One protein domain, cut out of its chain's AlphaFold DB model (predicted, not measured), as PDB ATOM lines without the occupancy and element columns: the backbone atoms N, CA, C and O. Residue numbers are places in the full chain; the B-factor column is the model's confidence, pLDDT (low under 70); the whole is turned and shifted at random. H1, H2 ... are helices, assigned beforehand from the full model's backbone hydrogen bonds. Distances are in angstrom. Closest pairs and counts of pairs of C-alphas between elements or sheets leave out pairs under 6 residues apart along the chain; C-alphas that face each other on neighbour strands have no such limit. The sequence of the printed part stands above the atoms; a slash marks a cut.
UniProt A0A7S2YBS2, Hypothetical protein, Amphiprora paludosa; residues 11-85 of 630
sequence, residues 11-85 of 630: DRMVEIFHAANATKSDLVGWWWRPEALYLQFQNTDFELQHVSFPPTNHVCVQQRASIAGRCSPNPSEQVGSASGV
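What this domain is: This is residues 11 to 85 of the 630 residues of the protein "Hypothetical protein" of Amphiprora paludosa (UniProt A0A7S2YBS2). Two small lobes sit at opposite ends of the long axis, one with H1 and H2 side by side, the other a loose group of short helices H3, H4 and H5, joined by residues 42 to 57. The 75 printed residues include five named helices, H1 to H5 in order, and no named strand: all helix, with under half, 34, in named elements. The whole is loose, radius of gyration of the C-alphas 16.0 A, spans 38 by 28 by 20 A.

How they stand to each other: H1, residues 11 to 23, and H2, residues 36 to 41, are close but not clearly touching; their closest C-alphas, Val 14 and Leu 37, are 7.2 A apart. They run the same way at a shallow tilt of 1 degrees. H3, residues 58 to 63, touches no helix. H4, residues 67 to 70, and H5, residues 75 to 79, touch only at the corner; their closest C-alphas, Arg 70 and Gln 78, are 4.1 A apart. Every O i to N i+4 pair is within hydrogen-bond range in H1, H2, H3 and H5; H4 is too short for one.

Where its parts are: H1 begins at C-alpha 11 (246.559, 232.226, 269.364) and measures 18.4 A; H5 ends at C-alpha 79 (232.398, 255.195, 277.066).

The domain as a whole: The printed part has no cut. The links H1 to H2 and H2 to H3 are long. Residues 32 to 36 and 67 to 68 have pLDDT under 70.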
ATOM      1  N   ASP A  11     245.685 232.423 270.524       73.69
ATOM      2  CA  ASP A  11     246.559 232.226 269.364       73.69
ATOM      3  C   ASP A  11     246.427 233.362 268.335       73.69
ATOM      4  O   ASP A  11     247.419 233.927 267.874       73.69
ATOM      5  N   ARG A  12     245.193 233.768 268.031       80.62
ATOM      6  CA  ARG A  12     244.910 234.869 267.106       80.62
ATOM      7  C   ARG A  12     245.268 236.227 267.683       80.62
ATOM      8  O   ARG A  12     245.689 237.099 266.931       80.62
ATOM      9  N   MET A  13     245.129 236.426 268.993       82.12
ATOM     10  CA  MET A  13     245.601 237.653 269.636       82.12
ATOM     11  C   MET A  13     247.119 237.791 269.494       82.12
ATOM     12  O   MET A  13     247.586 238.843 269.068       82.12
ATOM     13  N   VAL A  14     247.877 236.720 269.750       83.25
ATOM     14  CA  VAL A  14     249.338 236.692 269.553       83.25
ATOM     15  C   VAL A  14     249.709 237.015 268.099       83.25
ATOM     16  O   VAL A  14     250.564 237.869 267.852       83.25
ATOM     17  N   GLU A  15     249.024 236.415 267.119       86.25
ATOM     18  CA  GLU A  15     249.211 236.742 265.696       86.25
ATOM     19  C   GLU A  15     248.931 238.220 265.385       86.25
ATOM     20  O   GLU A  15     249.668 238.831 264.612       86.25
ATOM     21  N   ILE A  16     247.900 238.813 265.994       88.38
ATOM     22  CA  ILE A  16     247.560 240.232 265.824       88.38
ATOM     23  C   ILE A  16     248.689 241.133 266.345       88.38
ATOM     24  O   ILE A  16     249.063 242.079 265.651       88.38
ATOM     25  N   PHE A  17     249.277 240.835 267.507       87.75
ATOM     26  CA  PHE A  17     250.430 241.585 268.023       87.75
ATOM     27  C   PHE A  17     251.657 241.454 267.109       87.75
ATOM     28  O   PHE A  17     252.332 242.446 266.830       87.75
ATOM     29  N   HIS A  18     251.928 240.261 266.573       88.69
ATOM     30  CA  HIS A  18     253.005 240.075 265.597       88.69
ATOM     31  C   HIS A  18     252.744 240.803 264.277       88.69
ATOM     32  O   HIS A  18     253.662 241.407 263.719       88.69
ATOM     33  N   ALA A  19     251.504 240.780 263.785       90.88
ATOM     34  CA  ALA A  19     251.106 241.514 262.593       90.88
ATOM     35  C   ALA A  19     251.257 243.023 262.806       90.88
ATOM     36  O   ALA A  19     251.827 243.689 261.949       90.88
ATOM     37  N   ALA A  20     250.836 243.543 263.964       89.31
ATOM     38  CA  ALA A  20     250.985 244.948 264.328       89.31
ATOM     39  C   ALA A  20     252.459 245.373 264.403       89.31
ATOM     40  O   ALA A  20     252.812 246.432 263.883       89.31
ATOM     41  N   ASN A  21     253.342 244.524 264.942       90.25
ATOM     42  CA  ASN A  21     254.783 244.764 264.883       90.25
ATOM     43  C   ASN A  21     255.297 244.788 263.430       90.25
ATOM     44  O   ASN A  21     256.044 245.688 263.041       90.25
ATOM     45  N   ALA A  22     254.871 243.836 262.594       90.81
ATOM     46  CA  ALA A  22     255.288 243.768 261.194       90.81
ATOM     47  C   ALA A  22     254.804 244.975 260.369       90.81
ATOM     48  O   ALA A  22     255.538 245.475 259.518       90.81
ATOM     49  N   THR A  23     253.590 245.467 260.630       92.38
ATOM     50  CA  THR A  23     253.001 246.630 259.949       92.38
ATOM     51  C   THR A  23     253.300 247.957 260.641       92.38
ATOM     52  O   THR A  23     252.873 248.998 260.142       92.38
ATOM     53  N   LYS A  24     254.012 247.932 261.777       89.62
ATOM     54  CA  LYS A  24     254.285 249.090 262.646       89.62
ATOM     55  C   LYS A  24     253.015 249.882 262.967       89.62
ATOM     56  O   LYS A  24     252.976 251.102 262.844       89.62
ATOM     57  N   SER A  25     251.945 249.163 263.298       89.06
ATOM     58  CA  SER A  25     250.636 249.731 263.630       89.06
ATOM     59  C   SER A  25     250.436 249.780 265.141       89.06
ATOM     60  O   SER A  25     250.757 248.816 265.832       89.06
ATOM     61  N   ASP A  26     249.875 250.882 265.639       87.00
ATOM     62  CA  ASP A  26     249.564 251.025 267.061       87.00
ATOM     63  C   ASP A  26     248.448 250.057 267.462       87.00
ATOM     64  O   ASP A  26     247.414 249.961 266.791       87.00
ATOM     65  N   LEU A  27     248.645 249.352 268.575       85.81
ATOM     66  CA  LEU A  27     247.664 248.424 269.116       85.81
ATOM     67  C   LEU A  27     247.524 248.616 270.623       85.81
ATOM     68  O   LEU A  27     248.511 248.689 271.350       85.81
ATOM     69  N   VAL A  28     246.278 248.672 271.085       84.62
ATOM     70  CA  VAL A  28     245.934 248.676 272.506       84.62
ATOM     71  C   VAL A  28     245.143 247.410 272.781       84.62
ATOM     72  O   VAL A  28     244.143 247.138 272.117       84.62
ATOM     73  N   GLY A  29     245.601 246.637 273.757       80.62
ATOM     74  CA  GLY A  29     244.963 245.398 274.176       80.62
ATOM     75  C   GLY A  29     244.954 245.292 275.690       80.62
ATOM     76  O   GLY A  29     245.812 245.856 276.368       80.62
ATOM     77  N   TRP A  30     243.969 244.570 276.214       73.94
ATOM     78  CA  TRP A  30     244.001 244.140 277.602       73.94
ATOM     79  C   TRP A  30     244.792 242.839 277.672       73.94
ATOM     80  O   TRP A  30     244.496 241.905 276.929       73.94
ATOM     81  N   TRP A  31     245.821 242.807 278.510       73.19
ATOM     82  CA  TRP A  31     246.760 241.694 278.586       73.19
ATOM     83  C   TRP A  31     247.166 241.461 280.038       73.19
ATOM     84  O   TRP A  31     247.163 242.397 280.837       73.19
ATOM     85  N   TRP A  32     247.504 240.223 280.383       66.31
ATOM     86  CA  TRP A  32     247.999 239.879 281.713       66.31
ATOM     87  C   TRP A  32     249.527 239.927 281.755       66.31
ATOM     88  O   TRP A  32     250.212 239.842 280.734       66.31
ATOM     89  N   ARG A  33     250.062 240.087 282.963       60.75
ATOM     90  CA  ARG A  33     251.484 239.915 283.268       60.75
ATOM     91  C   ARG A  33     251.621 238.816 284.332       60.75
ATOM     92  O   ARG A  33     250.630 238.539 285.004       60.75
ATOM     93  N   PRO A  34     252.815 238.232 284.511       58.81
ATOM     94  CA  PRO A  34     253.815 238.038 283.461       58.81
ATOM     95  C   PRO A  34     253.253 237.154 282.330       58.81
ATOM     96  O   PRO A  34     252.372 236.334 282.563       58.81
ATOM     97  N   GLU A  35     253.724 237.366 281.097       69.94
ATOM     98  CA  GLU A  35     253.301 236.597 279.918       69.94
ATOM     99  C   GLU A  35     254.412 236.570 278.856       69.94
ATOM    100  O   GLU A  35     255.123 237.564 278.669       69.94
ATOM    101  N   ALA A  36     254.539 235.458 278.125       69.94
ATOM    102  CA  ALA A  36     255.636 235.215 277.183       69.94
ATOM    103  C   ALA A  36     255.717 236.258 276.050       69.94
ATOM    104  O   ALA A  36     256.803 236.700 275.673       69.94
ATOM    105  N   LEU A  37     254.567 236.713 275.543       77.50
ATOM    106  CA  LEU A  37     254.506 237.713 274.472       77.50
ATOM    107  C   LEU A  37     255.117 239.062 274.887       77.50
ATOM    108  O   LEU A  37     255.761 239.730 274.080       77.50
ATOM    109  N   TYR A  38     254.934 239.460 276.148       78.75
ATOM    110  CA  TYR A  38     255.510 240.694 276.680       78.75
ATOM    111  C   TYR A  38     257.037 240.606 276.746       78.75
ATOM    112  O   TYR A  38     257.722 241.518 276.285       78.75
ATOM    113  N   LEU A  39     257.557 239.482 277.256       75.19
ATOM    114  CA  LEU A  39     258.996 239.218 277.331       75.19
ATOM    115  C   LEU A  39     259.647 239.242 275.941       75.19
ATOM    116  O   LEU A  39     260.743 239.770 275.777       75.19
ATOM    117  N   GLN A  40     258.952 238.748 274.914       79.94
ATOM    118  CA  GLN A  40     259.458 238.746 273.541       79.94
ATOM    119  C   GLN A  40     259.656 240.155 272.953       79.94
ATOM    120  O   GLN A  40     260.579 240.363 272.164       79.94
ATOM    121  N   PHE A  41     258.790 241.113 273.295       83.75
ATOM    122  CA  PHE A  41     258.881 242.489 272.793       83.75
ATOM    123  C   PHE A  41     259.684 243.421 273.706       83.75
ATOM    124  O   PHE A  41     259.888 244.588 273.361       83.75
ATOM    125  N   GLN A  42     260.166 242.927 274.843       82.38
ATOM    126  CA  GLN A  42     260.974 243.707 275.768       82.38
ATOM    127  C   GLN A  42     262.281 244.155 275.097       82.38
ATOM    128  O   GLN A  42     262.959 243.365 274.442       82.38
ATOM    129  N   ASN A  43     262.647 245.430 275.258       82.31
ATOM    130  CA  ASN A  43     263.808 246.046 274.595       82.31
ATOM    131  C   ASN A  43     263.771 246.025 273.049       82.31
ATOM    132  O   ASN A  43     264.815 246.159 272.404       82.31
ATOM    133  N   THR A  44     262.594 245.858 272.438       86.06
ATOM    134  CA  THR A  44     262.408 245.983 270.983       86.06
ATOM    135  C   THR A  44     261.785 247.331 270.617       86.06
ATOM    136  O   THR A  44     261.343 248.089 271.474       86.06
ATOM    137  N   ASP A  45     261.722 247.647 269.325       84.50
ATOM    138  CA  ASP A  45     261.057 248.855 268.825       84.50
ATOM    139  C   ASP A  45     259.519 248.797 268.911       84.50
ATOM    140  O   ASP A  45     258.856 249.808 268.691       84.50
ATOM    141  N   PHE A  46     258.958 247.630 269.247       87.12
ATOM    142  CA  PHE A  46     257.532 247.402 269.489       87.12
ATOM    143  C   PHE A  46     257.257 247.054 270.964       87.12
ATOM    144  O   PHE A  46     256.385 246.247 271.280       87.12
ATOM    145  N   GLU A  47     258.042 247.627 271.881       86.06
ATOM    146  CA  GLU A  47     257.899 247.389 273.316       86.06
ATOM    147  C   GLU A  47     256.512 247.806 273.829       86.06
ATOM    148  O   GLU A  47     256.050 248.934 273.637       86.06
ATOM    149  N   LEU A  48     255.839 246.872 274.504       84.69
ATOM    150  CA  LEU A  48     254.488 247.073 275.015       84.69
ATOM    151  C   LEU A  48     254.518 247.953 276.271       84.69
ATOM    152  O   LEU A  48     255.030 247.556 277.318       84.69
ATOM    153  N   GLN A  49     253.909 249.135 276.196       85.12
ATOM    154  CA  GLN A  49     253.811 250.049 277.334       85.12
ATOM    155  C   GLN A  49     252.548 249.793 278.156       85.12
ATOM    156  O   GLN A  49     251.458 249.601 277.616       85.12
ATOM    157  N   HIS A  50     252.695 249.810 279.481       80.75
ATOM    158  CA  HIS A  50     251.551 249.697 280.378       80.75
ATOM    159  C   HIS A  50     250.764 251.008 280.390       80.75
ATOM    160  O   HIS A  50     251.309 252.067 280.701       80.75
ATOM    161  N   VAL A  51     249.471 250.927 280.086       82.25
ATOM    162  CA  VAL A  51     248.543 252.045 280.255       82.25
ATOM    163  C   VAL A  51     248.022 251.994 281.688       82.25
ATOM    164  O   VAL A  51     247.161 251.177 282.002       82.25
ATOM    165  N   SER A  52     248.560 252.842 282.565       79.12
ATOM    166  CA  SER A  52     248.109 252.920 283.954       79.12
ATOM    167  C   SER A  52     246.817 253.728 284.078       79.12
ATOM    168  O   SER A  52     246.678 254.825 283.530       79.12
ATOM    169  N   PHE A  53     245.865 253.185 284.833       82.62
ATOM    170  CA  PHE A  53     244.651 253.889 285.230       82.62
ATOM    171  C   PHE A  53     244.760 254.373 286.683       82.62
ATOM    172  O   PHE A  53     245.545 253.827 287.459       82.62
ATOM    173  N   PRO A  54     243.980 255.392 287.089       84.19
ATOM    174  CA  PRO A  54     243.897 255.796 288.488       84.19
ATOM    175  C   PRO A  54     243.507 254.618 289.394       84.19
ATOM    176  O   PRO A  54     242.708 253.773 288.970       84.19
ATOM    177  N   PRO A  55     243.994 254.577 290.646       76.62
ATOM    178  CA  PRO A  55     243.662 253.507 291.573       76.62
ATOM    179  C   PRO A  55     242.153 253.436 291.807       76.62
ATOM    180  O   PRO A  55     241.442 254.450 291.846       76.62
ATOM    181  N   THR A  56     241.662 252.213 291.973       75.81
ATOM    182  CA  THR A  56     240.238 251.948 292.164       75.81
ATOM    183  C   THR A  56     239.718 252.646 293.424       75.81
ATOM    184  O   THR A  56     240.230 252.436 294.520       75.81
ATOM    185  N   ASN A  57     238.662 253.451 293.292       77.81
ATOM    186  CA  ASN A  57     237.964 254.066 294.421       77.81
ATOM    187  C   ASN A  57     236.442 253.877 294.297       77.81
ATOM    188  O   ASN A  57     235.923 253.540 293.231       77.81
ATOM    189  N   HIS A  58     235.708 254.091 295.394       76.06
ATOM    190  CA  HIS A  58     234.258 253.861 295.433       76.06
ATOM    191  C   HIS A  58     233.477 254.689 294.402       76.06
ATOM    192  O   HIS A  58     232.491 254.201 293.853       76.06
ATOM    193  N   VAL A  59     233.928 255.913 294.116       81.12
ATOM    194  CA  VAL A  59     233.288 256.807 293.137       81.12
ATOM    195  C   VAL A  59     233.423 256.235 291.729       81.12
ATOM    196  O   VAL A  59     232.437 256.159 291.000       81.12
ATOM    197  N   CYS A  60     234.615 255.760 291.375       82.94
ATOM    198  CA  CYS A  60     234.862 255.168 290.075       82.94
ATOM    199  C   CYS A  60     234.068 253.880 289.864       82.94
ATOM    200  O   CYS A  60     233.442 253.718 288.821       82.94
ATOM    201  N   VAL A  61     234.032 252.978 290.850       77.12
ATOM    202  CA  VAL A  61     233.297 251.709 290.715       77.12
ATOM    203  C   VAL A  61     231.804 251.951 290.476       77.12
ATOM    204  O   VAL A  61     231.198 251.260 289.664       77.12
ATOM    205  N   GLN A  62     231.222 252.956 291.136       80.62
ATOM    206  CA  GLN A  62     229.813 253.318 290.959       80.62
ATOM    207  C   GLN A  62     229.526 254.017 289.625       80.62
ATOM    208  O   GLN A  62     228.418 253.902 289.107       80.62
ATOM    209  N   GLN A  63     230.497 254.754 289.082       81.88
ATOM    210  CA  GLN A  63     230.341 255.545 287.856       81.88
ATOM    211  C   GLN A  63     230.905 254.858 286.606       81.88
ATOM    212  O   GLN A  63     230.783 255.375 285.495       81.88
ATOM    213  N   ARG A  64     231.496 253.673 286.768       80.12
ATOM    214  CA  ARG A  64     231.938 252.812 285.675       80.12
ATOM    215  C   ARG A  64     230.741 252.436 284.801       80.12
ATOM    216  O   ARG A  64     229.674 252.094 285.307       80.12
ATOM    217  N   ALA A  65     230.933 252.466 283.480       81.12
ATOM    218  CA  ALA A  65     229.891 252.095 282.527       81.12
ATOM    219  C   ALA A  65     229.343 250.695 282.848       81.12
ATOM    220  O   ALA A  65     230.108 249.721 282.918       81.12
ATOM    221  N   SER A  66     228.024 250.615 283.052       74.12
ATOM    222  CA  SER A  66     227.320 249.363 283.320       74.12
ATOM    223  C   SER A  66     227.426 248.423 282.119       74.12
ATOM    224  O   SER A  66     227.627 248.865 280.989       74.12
ATOM    225  N   ILE A  67     227.269 247.118 282.348       67.56
ATOM    226  CA  ILE A  67     227.331 246.109 281.277       67.56
ATOM    227  C   ILE A  67     226.319 246.435 280.164       67.56
ATOM    228  O   ILE A  67     226.670 246.402 278.989       67.56
ATOM    229  N   ALA A  68     225.106 246.865 280.524       69.44
ATOM    230  CA  ALA A  68     224.098 247.317 279.564       69.44
ATOM    231  C   ALA A  68     224.508 248.605 278.818       69.44
ATOM    232  O   ALA A  68     224.264 248.722 277.619       69.44
ATOM    233  N   GLY A  69     225.170 249.551 279.497       74.25
ATOM    234  CA  GLY A  69     225.658 250.800 278.899       74.25
ATOM    235  C   GLY A  69     226.794 250.593 277.894       74.25
ATOM    236  O   GLY A  69     226.790 251.214 276.835       74.25
ATOM    237  N   ARG A  70     227.709 249.647 278.151       72.12
ATOM    238  CA  ARG A  70     228.807 249.265 277.231       72.12
ATOM    239  C   ARG A  70     228.315 248.706 275.893       72.12
ATOM    240  O   ARG A  70     229.042 248.723 274.900       72.12
ATOM    241  N   CYS A  71     227.082 248.214 275.884       73.75
ATOM    242  CA  CYS A  71     226.393 247.670 274.722       73.75
ATOM    243  C   CYS A  71     225.419 248.673 274.079       73.75
ATOM    244  O   CYS A  71     224.726 248.320 273.123       73.75
ATOM    245  N   SER A  72     225.344 249.907 274.592       75.75
ATOM    246  CA  SER A  72     224.473 250.945 274.045       75.75
ATOM    247  C   SER A  72     224.953 251.377 272.652       75.75
ATOM    248  O   SER A  72     226.155 251.555 272.442       75.75
ATOM    249  N   PRO A  73     224.041 251.610 271.688       77.50
ATOM    250  CA  PRO A  73     224.386 252.201 270.395       77.50
ATOM    251  C   PRO A  73     224.832 253.669 270.512       77.50
ATOM    252  O   PRO A  73     225.275 254.250 269.521       77.50
ATOM    253  N   ASN A  74     224.691 254.285 271.691       81.19
ATOM    254  CA  ASN A  74     225.112 255.651 271.951       81.19
ATOM    255  C   ASN A  74     226.563 255.694 272.488       81.19
ATOM    256  O   ASN A  74     226.807 255.225 273.604       81.19
ATOM    257  N   PRO A  75     227.525 256.309 271.766       79.69
ATOM    258  CA  PRO A  75     228.936 256.337 272.171       79.69
ATOM    259  C   PRO A  75     229.181 256.950 273.555       79.69
ATOM    260  O   PRO A  75     230.091 256.529 274.263       79.69
ATOM    261  N   SER A  76     228.366 257.923 273.973       79.00
ATOM    262  CA  SER A  76     228.518 258.558 275.288       79.00
ATOM    263  C   SER A  76     228.148 257.631 276.449       79.00
ATOM    264  O   SER A  76     228.715 257.744 277.531       79.00
ATOM    265  N   GLU A  77     227.208 256.709 276.237       77.31
ATOM    266  CA  GLU A  77     226.823 255.704 277.237       77.31
ATOM    267  C   GLU A  77     227.788 254.515 277.239       77.31
ATOM    268  O   GLU A  77     228.056 253.943 278.295       77.31
ATOM    269  N   GLN A  78     228.352 254.196 276.070       75.62
ATOM    270  CA  GLN A  78     229.344 253.140 275.905       75.62
ATOM    271  C   GLN A  78     230.679 253.473 276.583       75.62
ATOM    272  O   GLN A  78     231.265 252.613 277.240       75.62
ATOM    273  N   VAL A  79     231.150 254.717 276.443       79.19
ATOM    274  CA  VAL A  79     232.398 255.195 277.066       79.19
ATOM    275  C   VAL A  79     232.215 255.457 278.567       79.19
ATOM    276  O   VAL A  79     233.144 255.257 279.348       79.19
ATOM    277  N   GLY A  80     231.010 255.851 278.992       82.44
ATOM    278  CA  GLY A  80     230.725 256.217 280.378       82.44
ATOM    279  C   GLY A  80     231.298 257.583 280.770       82.44
ATOM    280  O   GLY A  80     231.736 258.370 279.929       82.44
ATOM    281  N   SER A  81     231.265 257.902 282.066       83.44
ATOM    282  CA  SER A  81     231.804 259.166 282.577       83.44
ATOM    283  C   SER A  81     233.312 259.075 282.830       83.44
ATOM    284  O   SER A  81     233.828 258.039 283.239       83.44
ATOM    285  N   ALA A  82     234.023 260.198 282.673       83.06
ATOM    286  CA  ALA A  82     235.467 260.285 282.932       83.06
ATOM    287  C   ALA A  82     235.855 259.873 284.366       83.06
ATOM    288  O   ALA A  82     236.948 259.381 284.616       83.06
ATOM    289  N   SER A  83     234.939 260.045 285.312       82.69
ATOM    290  CA  SER A  83     235.089 259.654 286.710       82.69
ATOM    291  C   SER A  83     234.960 258.146 286.967       82.69
ATOM    292  O   SER A  83     235.346 257.692 288.039       82.69
ATOM    293  N   GLY A  84     234.457 257.373 285.997       81.62
ATOM    294  CA  GLY A  84     234.413 255.906 286.004       81.62
ATOM    295  C   GLY A  84     235.655 255.235 285.400       81.62
ATOM    296  O   GLY A  84     235.670 254.012 285.235       81.62
ATOM    297  N   VAL A  85     236.681 256.020 285.050       84.69
ATOM    298  CA  VAL A  85     237.960 255.553 284.495       84.69
ATOM    299  C   VAL A  85     238.946 255.318 285.642       84.69
ATOM    300  O   VAL A  85     239.630 256.228 286.100       84.69
TER     301      VAL A  85